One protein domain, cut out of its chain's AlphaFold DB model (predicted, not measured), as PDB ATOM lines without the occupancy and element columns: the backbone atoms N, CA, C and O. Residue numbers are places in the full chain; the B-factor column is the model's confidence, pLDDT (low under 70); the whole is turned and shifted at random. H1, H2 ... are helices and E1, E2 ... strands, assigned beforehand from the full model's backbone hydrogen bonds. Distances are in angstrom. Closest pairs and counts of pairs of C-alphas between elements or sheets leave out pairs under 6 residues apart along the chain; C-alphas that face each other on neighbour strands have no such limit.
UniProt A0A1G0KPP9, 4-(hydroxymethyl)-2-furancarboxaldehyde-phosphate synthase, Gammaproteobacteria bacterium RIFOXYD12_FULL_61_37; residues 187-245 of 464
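AT A GLANCE: This is residues 187 to 245 of the 464 residues of the protein "4-(hydroxymethyl)-2-furancarboxaldehyde-phosphate synthase" of Gammaproteobacteria bacterium RIFOXYD12_FULL_61_37 (UniProt A0A1G0KPP9). This model has little regular structure: an elongated chain, mostly loops, with two short helices, H1 and H2, set apart from each other. E1 runs between two short stretches that pair with it, residues 187 to 188 and 197 to 198; the loop through Asp 192 makes one end of the long axis, and the loop through Asp 211 makes the other. The printed part has 59 residues, with H1, H2 and E1 in that order holding 14; the class is mixed. It is compact, with a radius of gyration of the C-alphas of 11.3 A and spans of 35 by 22 by 20 A.

HOW THE PARTS SIT: Residues 187 to 188 pair antiparallel with residues 242 to 243 of E1, residues 241 to 244. Residues 197 to 198 pair antiparallel with residues 241 to 242. E1 pairs with no named strand. H1, residues 200 to 203, is only just apart from E1, the closest C-alphas being 8.3 A apart. H2, residues 224 to 229, is apart from both. In H2 every O i to N i+4 pair is within hydrogen-bond range; H1 is too short for one.

IN THESE COORDINATES: H1 begins at C-alpha 200 (-1.411, 16.911, 109.483) and is 5.2 A long. H2 is 8.6 A long. E1, 10.3 A long, ends at C-alpha 244 (-6.274, 22.973, 121.138).

THE WHOLE: The C-alphas farthest apart, of Asp 192 and Asp 211, are 36.0 A apart. Both links are long. The printed part has no cut, and no printed residue is under 70 in pLDDT.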
ATOM      1  N   ASN A 187      -1.292  22.490 121.972       86.50
ATOM      2  CA  ASN A 187      -0.224  21.742 122.631       86.50
ATOM      3  C   ASN A 187      -0.090  20.338 122.025       86.50
ATOM      4  O   ASN A 187      -1.096  19.772 121.587       86.50
ATOM      5  N   PRO A 188       1.118  19.745 122.019       89.75
ATOM      6  CA  PRO A 188       1.279  18.334 121.688       89.75
ATOM      7  C   PRO A 188       0.431  17.437 122.591       89.75
ATOM      8  O   PRO A 188       0.317  17.703 123.787       89.75
ATOM      9  N   ALA A 189      -0.127  16.373 122.019       91.00
ATOM     10  CA  ALA A 189      -0.953  15.403 122.729       91.00
ATOM     11  C   ALA A 189      -0.699  13.984 122.206       91.00
ATOM     12  O   ALA A 189      -0.248  13.779 121.074       91.00
ATOM     13  N   THR A 190      -1.011  12.986 123.026       92.06
ATOM     14  CA  THR A 190      -1.092  11.592 122.579       92.06
ATOM     15  C   THR A 190      -2.464  11.296 121.951       92.06
ATOM     16  O   THR A 190      -3.435  11.982 122.267       92.06
ATOM     17  N   PRO A 191      -2.588  10.300 121.049       93.12
ATOM     18  CA  PRO A 191      -3.852  10.010 120.360       93.12
ATOM     19  C   PRO A 191      -5.018   9.651 121.288       93.12
ATOM     20  O   PRO A 191      -6.169   9.899 120.943       93.12
ATOM     21  N   ASP A 192      -4.714   9.097 122.462       93.81
ATOM     22  CA  ASP A 192      -5.709   8.648 123.438       93.81
ATOM     23  C   ASP A 192      -6.177   9.780 124.374       93.81
ATOM     24  O   ASP A 192      -7.093   9.593 125.178       93.81
ATOM     25  N   GLU A 193      -5.560  10.965 124.297       92.38
ATOM     26  CA  GLU A 193      -5.957  12.102 125.121       92.38
ATOM     27  C   GLU A 193      -7.286  12.716 124.651       92.38
ATOM     28  O   GLU A 193      -7.511  12.911 123.451       92.38
ATOM     29  N   PRO A 194      -8.170  13.120 125.583       90.75
ATOM     30  CA  PRO A 194      -9.415  13.793 125.236       90.75
ATOM     31  C   PRO A 194      -9.185  15.047 124.387       90.75
ATOM     32  O   PRO A 194      -8.434  15.949 124.766       90.75
ATOM     33  N   GLY A 195      -9.875  15.117 123.248       89.19
ATOM     34  CA  GLY A 195      -9.791  16.247 122.321       89.19
ATOM     35  C   GLY A 195      -8.541  16.261 121.439       89.19
ATOM     36  O   GLY A 195      -8.378  17.222 120.686       89.19
ATOM     37  N   ALA A 196      -7.690  15.231 121.502       94.81
ATOM     38  CA  ALA A 196      -6.556  15.089 120.600       94.81
ATOM     39  C   ALA A 196      -7.012  14.836 119.152       94.81
ATOM     40  O   ALA A 196      -8.011  14.159 118.899       94.81
ATOM     41  N   PHE A 197      -6.276  15.385 118.189       96.38
ATOM     42  CA  PHE A 197      -6.471  15.135 116.760       96.38
ATOM     43  C   PHE A 197      -5.152  15.278 115.994       96.38
ATOM     44  O   PHE A 197      -4.223  15.942 116.456       96.38
ATOM     45  N   ASP A 198      -5.067  14.651 114.821       96.06
ATOM     46  CA  ASP A 198      -3.904  14.755 113.938       96.06
ATOM     47  C   ASP A 198      -3.812  16.162 113.325       96.06
ATOM     48  O   ASP A 198      -4.747  16.631 112.671       96.06
ATOM     49  N   ILE A 199      -2.677  16.839 113.520       95.81
ATOM     50  CA  ILE A 199      -2.425  18.176 112.967       95.81
ATOM     51  C   ILE A 199      -2.247  18.158 111.445       95.81
ATOM     52  O   ILE A 199      -2.398  19.194 110.796       95.81
ATOM     53  N   SER A 200      -1.910  17.006 110.858       95.06
ATOM     54  CA  SER A 200      -1.411  16.911 109.483       95.06
ATOM     55  C   SER A 200      -2.331  17.546 108.429       95.06
ATOM     56  O   SER A 200      -1.831  18.334 107.621       95.06
ATOM     57  N   PRO A 201      -3.664  17.329 108.455       94.69
ATOM     58  CA  PRO A 201      -4.587  17.974 107.515       94.69
ATOM     59  C   PRO A 201      -4.632  19.501 107.652       94.69
ATOM     60  O   PRO A 201      -4.905  20.208 106.684       94.69
ATOM     61  N   TYR A 202      -4.354  20.017 108.850       94.50
ATOM     62  CA  TYR A 202      -4.404  21.443 109.166       94.50
ATOM     63  C   TYR A 202      -3.063  22.144 108.962       94.50
ATOM     64  O   TYR A 202      -3.032  23.368 108.955       94.50
ATOM     65  N   ALA A 203      -1.957  21.414 108.805       91.06
ATOM     66  CA  ALA A 203      -0.631  22.000 108.605       91.06
ATOM     67  C   ALA A 203      -0.437  22.575 107.190       91.06
ATOM     68  O   ALA A 203       0.374  23.487 107.000       91.06
ATOM     69  N   VAL A 204      -1.185  22.056 106.211       91.56
ATOM     70  CA  VAL A 204      -1.140  22.479 104.806       91.56
ATOM     71  C   VAL A 204      -1.602  23.931 104.675       91.56
ATOM     72  O   VAL A 204      -2.667  24.299 105.171       91.56
ATOM     73  N   ASP A 205      -0.783  24.755 104.021       86.56
ATOM     74  CA  ASP A 205      -0.955  26.207 103.838       86.56
ATOM     75  C   ASP A 205      -0.974  27.071 105.112       86.56
ATOM     76  O   ASP A 205      -1.027  28.303 105.020       86.56
ATOM     77  N   SER A 206      -0.874  26.451 106.288       86.25
ATOM     78  CA  SER A 206      -1.013  27.135 107.574       86.25
ATOM     79  C   SER A 206       0.305  27.709 108.081       86.25
ATOM     80  O   SER A 206       0.404  28.893 108.412       86.25
ATOM     81  N   PHE A 207       1.355  26.886 108.108       86.00
ATOM     82  CA  PHE A 207       2.663  27.297 108.610       86.00
ATOM     83  C   PHE A 207       3.516  27.907 107.505       86.00
ATOM     84  O   PHE A 207       3.528  27.413 106.377       86.00
ATOM     85  N   ARG A 208       4.260  28.971 107.826       83.12
ATOM     86  CA  ARG A 208       5.074  29.713 106.855       83.12
ATOM     87  C   ARG A 208       6.543  29.740 107.245       83.12
ATOM     88  O   ARG A 208       6.872  29.905 108.417       83.12
ATOM     89  N   GLY A 209       7.411  29.603 106.248       77.62
ATOM     90  CA  GLY A 209       8.852  29.727 106.413       77.62
ATOM     91  C   GLY A 209       9.304  31.176 106.625       77.62
ATOM     92  O   GLY A 209       8.494  32.106 106.552       77.62
ATOM     93  N   PRO A 210      10.612  31.395 106.853       75.81
ATOM     94  CA  PRO A 210      11.193  32.733 106.988       75.81
ATOM     95  C   PRO A 210      10.967  33.639 105.768       75.81
ATOM     96  O   PRO A 210      10.925  34.857 105.904       75.81
ATOM     97  N   ASP A 211      10.790  33.045 104.589       78.69
ATOM     98  CA  ASP A 211      10.480  33.720 103.325       78.69
ATOM     99  C   ASP A 211       8.977  34.009 103.134       78.69
ATOM    100  O   ASP A 211       8.567  34.536 102.100       78.69
ATOM    101  N   GLY A 212       8.143  33.654 104.116       73.25
ATOM    102  CA  GLY A 212       6.695  33.853 104.095       73.25
ATOM    103  C   GLY A 212       5.917  32.832 103.259       73.25
ATOM    104  O   GLY A 212       4.683  32.909 103.218       73.25
ATOM    105  N   LYS A 213       6.582  31.862 102.621       84.38
ATOM    106  CA  LYS A 213       5.910  30.815 101.839       84.38
ATOM    107  C   LYS A 213       5.381  29.697 102.738       84.38
ATOM    108  O   LYS A 213       5.966  29.462 103.796       84.38
ATOM    109  N   PRO A 214       4.293  29.006 102.346       88.31
ATOM    110  CA  PRO A 214       3.841  27.811 103.048       88.31
ATOM    111  C   PRO A 214       4.960  26.776 103.192       88.31
ATOM    112  O   PRO A 214       5.678  26.506 102.231       88.31
ATOM    113  N   LEU A 215       5.098  26.197 104.384       89.75
ATOM    114  CA  LEU A 215       6.037  25.103 104.649       89.75
ATOM    115  C   LEU A 215       5.567  23.782 104.037       89.75
ATOM    116  O   LEU A 215       6.392  22.969 103.630       89.75
ATOM    117  N   PHE A 216       4.250  23.587 103.960       94.00
ATOM    118  CA  PHE A 216       3.616  22.399 103.400       94.00
ATOM    119  C   PHE A 216       2.533  22.833 102.415       94.00
ATOM    120  O   PHE A 216       1.624  23.571 102.795       94.00
ATOM    121  N   GLY A 217       2.637  22.379 101.167       90.62
ATOM    122  CA  GLY A 217       1.614  22.583 100.135       90.62
ATOM    123  C   GLY A 217       0.713  21.365  99.925       90.62
ATOM    124  O   GLY A 217      -0.300  21.468  99.246       90.62
ATOM    125  N   ASP A 218       1.074  20.216 100.501       92.38
ATOM    126  CA  ASP A 218       0.292  18.983 100.437       92.38
ATOM    127  C   ASP A 218       0.459  18.155 101.718       92.38
ATOM    128  O   ASP A 218       1.519  18.177 102.353       92.38
ATOM    129  N   VAL A 219      -0.574  17.395 102.092       93.25
ATOM    130  CA  VAL A 219      -0.577  16.585 103.319       93.25
ATOM    131  C   VAL A 219       0.503  15.499 103.311       93.25
ATOM    132  O   VAL A 219       1.057  15.189 104.360       93.25
ATOM    133  N   SER A 220       0.884  14.968 102.144       92.50
ATOM    134  CA  SER A 220       1.958  13.969 102.012       92.50
ATOM    135  C   SER A 220       3.342  14.503 102.395       92.50
ATOM    136  O   SER A 220       4.248  13.728 102.700       92.50
ATOM    137  N   GLN A 221       3.512  15.829 102.408       92.75
ATOM    138  CA  GLN A 221       4.737  16.493 102.858       92.75
ATOM    139  C   GLN A 221       4.787  16.619 104.385       92.75
ATOM    140  O   GLN A 221       5.854  16.861 104.960       92.75
ATOM    141  N   VAL A 222       3.642  16.454 105.050       95.19
ATOM    142  CA  VAL A 222       3.524  16.575 106.495       95.19
ATOM    143  C   VAL A 222       3.878  15.237 107.131       95.19
ATOM    144  O   VAL A 222       3.176  14.241 107.011       95.19
ATOM    145  N   SER A 223       5.009  15.217 107.827       96.06
ATOM    146  CA  SER A 223       5.434  14.095 108.662       96.06
ATOM    147  C   SER A 223       5.838  14.615 110.032       96.06
ATOM    148  O   SER A 223       6.257  15.769 110.154       96.06
ATOM    149  N   LEU A 224       5.795  13.759 111.057       95.88
ATOM    150  CA  LEU A 224       6.280  14.111 112.395       95.88
ATOM    151  C   LEU A 224       7.703  14.694 112.344       95.88
ATOM    152  O   LEU A 224       7.973  15.743 112.920       95.88
ATOM    153  N   ALA A 225       8.594  14.069 111.570       96.12
ATOM    154  CA  ALA A 225       9.960  14.550 111.386       96.12
ATOM    155  C   ALA A 225      10.023  15.939 110.727       96.12
ATOM    156  O   ALA A 225      10.912  16.729 111.043       96.12
ATOM    157  N   ALA A 226       9.116  16.260 109.801       95.19
ATOM    158  CA  ALA A 226       9.051  17.588 109.194       95.19
ATOM    159  C   ALA A 226       8.497  18.639 110.171       95.19
ATOM    160  O   ALA A 226       9.085  19.711 110.294       95.19
ATOM    161  N   LEU A 227       7.440  18.311 110.921       93.81
ATOM    162  CA  LEU A 227       6.865  19.185 111.950       93.81
ATOM    163  C   LEU A 227       7.900  19.551 113.028       93.81
ATOM    164  O   LEU A 227       8.020  20.722 113.387       93.81
ATOM    165  N   ILE A 228       8.701  18.580 113.480       92.50
ATOM    166  CA  ILE A 228       9.791  18.805 114.443       92.50
ATOM    167  C   ILE A 228      10.902  19.667 113.835       92.50
ATOM    168  O   ILE A 228      11.344  20.641 114.438       92.50
ATOM    169  N   ARG A 229      11.346  19.341 112.616       92.31
ATOM    170  CA  ARG A 229      12.424  20.069 111.923       92.31
ATOM    171  C   ARG A 229      12.105  21.548 111.721       92.31
ATOM    172  O   ARG A 229      13.009  22.374 111.768       92.31
ATOM    173  N   HIS A 230      10.835  21.871 111.492       88.69
ATOM    174  CA  HIS A 230      10.363  23.245 111.337       88.69
ATOM    175  C   HIS A 230       9.983  23.922 112.665       88.69
ATOM    176  O   HIS A 230       9.521  25.060 112.646       88.69
ATOM    177  N   GLY A 231      10.185  23.256 113.806       87.19
ATOM    178  CA  GLY A 231       9.906  23.809 115.133       87.19
ATOM    179  C   GLY A 231       8.417  23.974 115.447       87.19
ATOM    180  O   GLY A 231       8.071  24.728 116.349       87.19
ATOM    181  N   ILE A 232       7.538  23.294 114.705       88.06
ATOM    182  CA  ILE A 232       6.086  23.318 114.939       88.06
ATOM    183  C   ILE A 232       5.735  22.431 116.134       88.06
ATOM    184  O   ILE A 232       4.892  22.798 116.947       88.06
ATOM    185  N   LEU A 233       6.399  21.277 116.244       88.56
ATOM    186  CA  LEU A 233       6.295  20.377 117.389       88.56
ATOM    187  C   LEU A 233       7.664  20.212 118.079       88.56
ATOM    188  O   LEU A 233       8.693  20.263 117.399       88.56
ATOM    189  N   PRO A 234       7.702  20.000 119.407       87.75
ATOM    190  CA  PRO A 234       8.935  19.710 120.144       87.75
ATOM    191  C   PRO A 234       9.627  18.410 119.703       87.75
ATOM    192  O   PRO A 234       8.997  17.502 119.174       87.75
ATOM    193  N   SER A 235      10.929  18.277 119.952       90.12
ATOM    194  CA  SER A 235      11.703  17.099 119.522       90.12
ATOM    195  C   SER A 235      11.413  15.811 120.300       90.12
ATOM    196  O   SER A 235      11.808  14.738 119.850       90.12
ATOM    197  N   ASP A 236      10.747  15.898 121.452       88.19
ATOM    198  CA  ASP A 236      10.411  14.770 122.326       88.19
ATOM    199  C   ASP A 236       9.035  14.144 122.031       88.19
ATOM    200  O   ASP A 236       8.708  13.089 122.584       88.19
ATOM    201  N   VAL A 237       8.241  14.739 121.132       90.38
ATOM    202  CA  VAL A 237       6.918  14.210 120.773       90.38
ATOM    203  C   VAL A 237       7.016  12.981 119.868       90.38
ATOM    204  O   VAL A 237       7.899  12.863 119.017       90.38
ATOM    205  N   ARG A 238       6.080  12.041 120.037       93.44
ATOM    206  CA  ARG A 238       6.075  10.748 119.321       93.44
ATOM    207  C   ARG A 238       4.983  10.625 118.264       93.44
ATOM    208  O   ARG A 238       4.991   9.673 117.489       93.44
ATOM    209  N   THR A 239       4.052  11.569 118.232       95.00
ATOM    210  CA  THR A 239       2.869  11.557 117.367       95.00
ATOM    211  C   THR A 239       2.615  12.956 116.810       95.00
ATOM    212  O   THR A 239       2.940  13.936 117.477       95.00
ATOM    213  N   PRO A 240       2.001  13.089 115.618       95.44
ATOM    214  CA  PRO A 240       1.578  14.385 115.077       95.44
ATOM    215  C   PRO A 240       0.270  14.888 115.720       95.44
ATOM    216  O   PRO A 240      -0.413  15.742 115.166       95.44
ATOM    217  N   HIS A 241      -0.120  14.318 116.862       96.62
ATOM    218  CA  HIS A 241      -1.372  14.656 117.522       96.62
ATOM    219  C   HIS A 241      -1.192  15.882 118.411       96.62
ATOM    220  O   HIS A 241      -0.168  16.061 119.075       96.62
ATOM    221  N   ILE A 242      -2.212  16.727 118.402       93.81
ATOM    222  CA  ILE A 242      -2.282  17.951 119.188       93.81
ATOM    223  C   ILE A 242      -3.650  18.066 119.846       93.81
ATOM    224  O   ILE A 242      -4.623  17.458 119.403       93.81
ATOM    225  N   ARG A 243      -3.734  18.908 120.871       92.62
ATOM    226  CA  ARG A 243      -4.983  19.393 121.454       92.62
ATOM    227  C   ARG A 243      -4.981  20.915 121.412       92.62
ATOM    228  O   ARG A 243      -3.948  21.532 121.660       92.62
ATOM    229  N   LEU A 244      -6.128  21.516 121.104       88.44
ATOM    230  CA  LEU A 244      -6.274  22.973 121.138       88.44
ATOM    231  C   LEU A 244      -6.037  23.512 122.553       88.44
ATOM    232  O   LEU A 244      -6.298  22.822 123.542       88.44
ATOM    233  N   ASN A 245      -5.575  24.758 122.642       86.44
ATOM    234  CA  ASN A 245      -5.654  25.509 123.890       86.44
ATOM    235  C   ASN A 245      -7.128  25.651 124.303       86.44
ATOM    236  O   ASN A 245      -8.012  25.770 123.454       86.44
TER     237      ASN A 245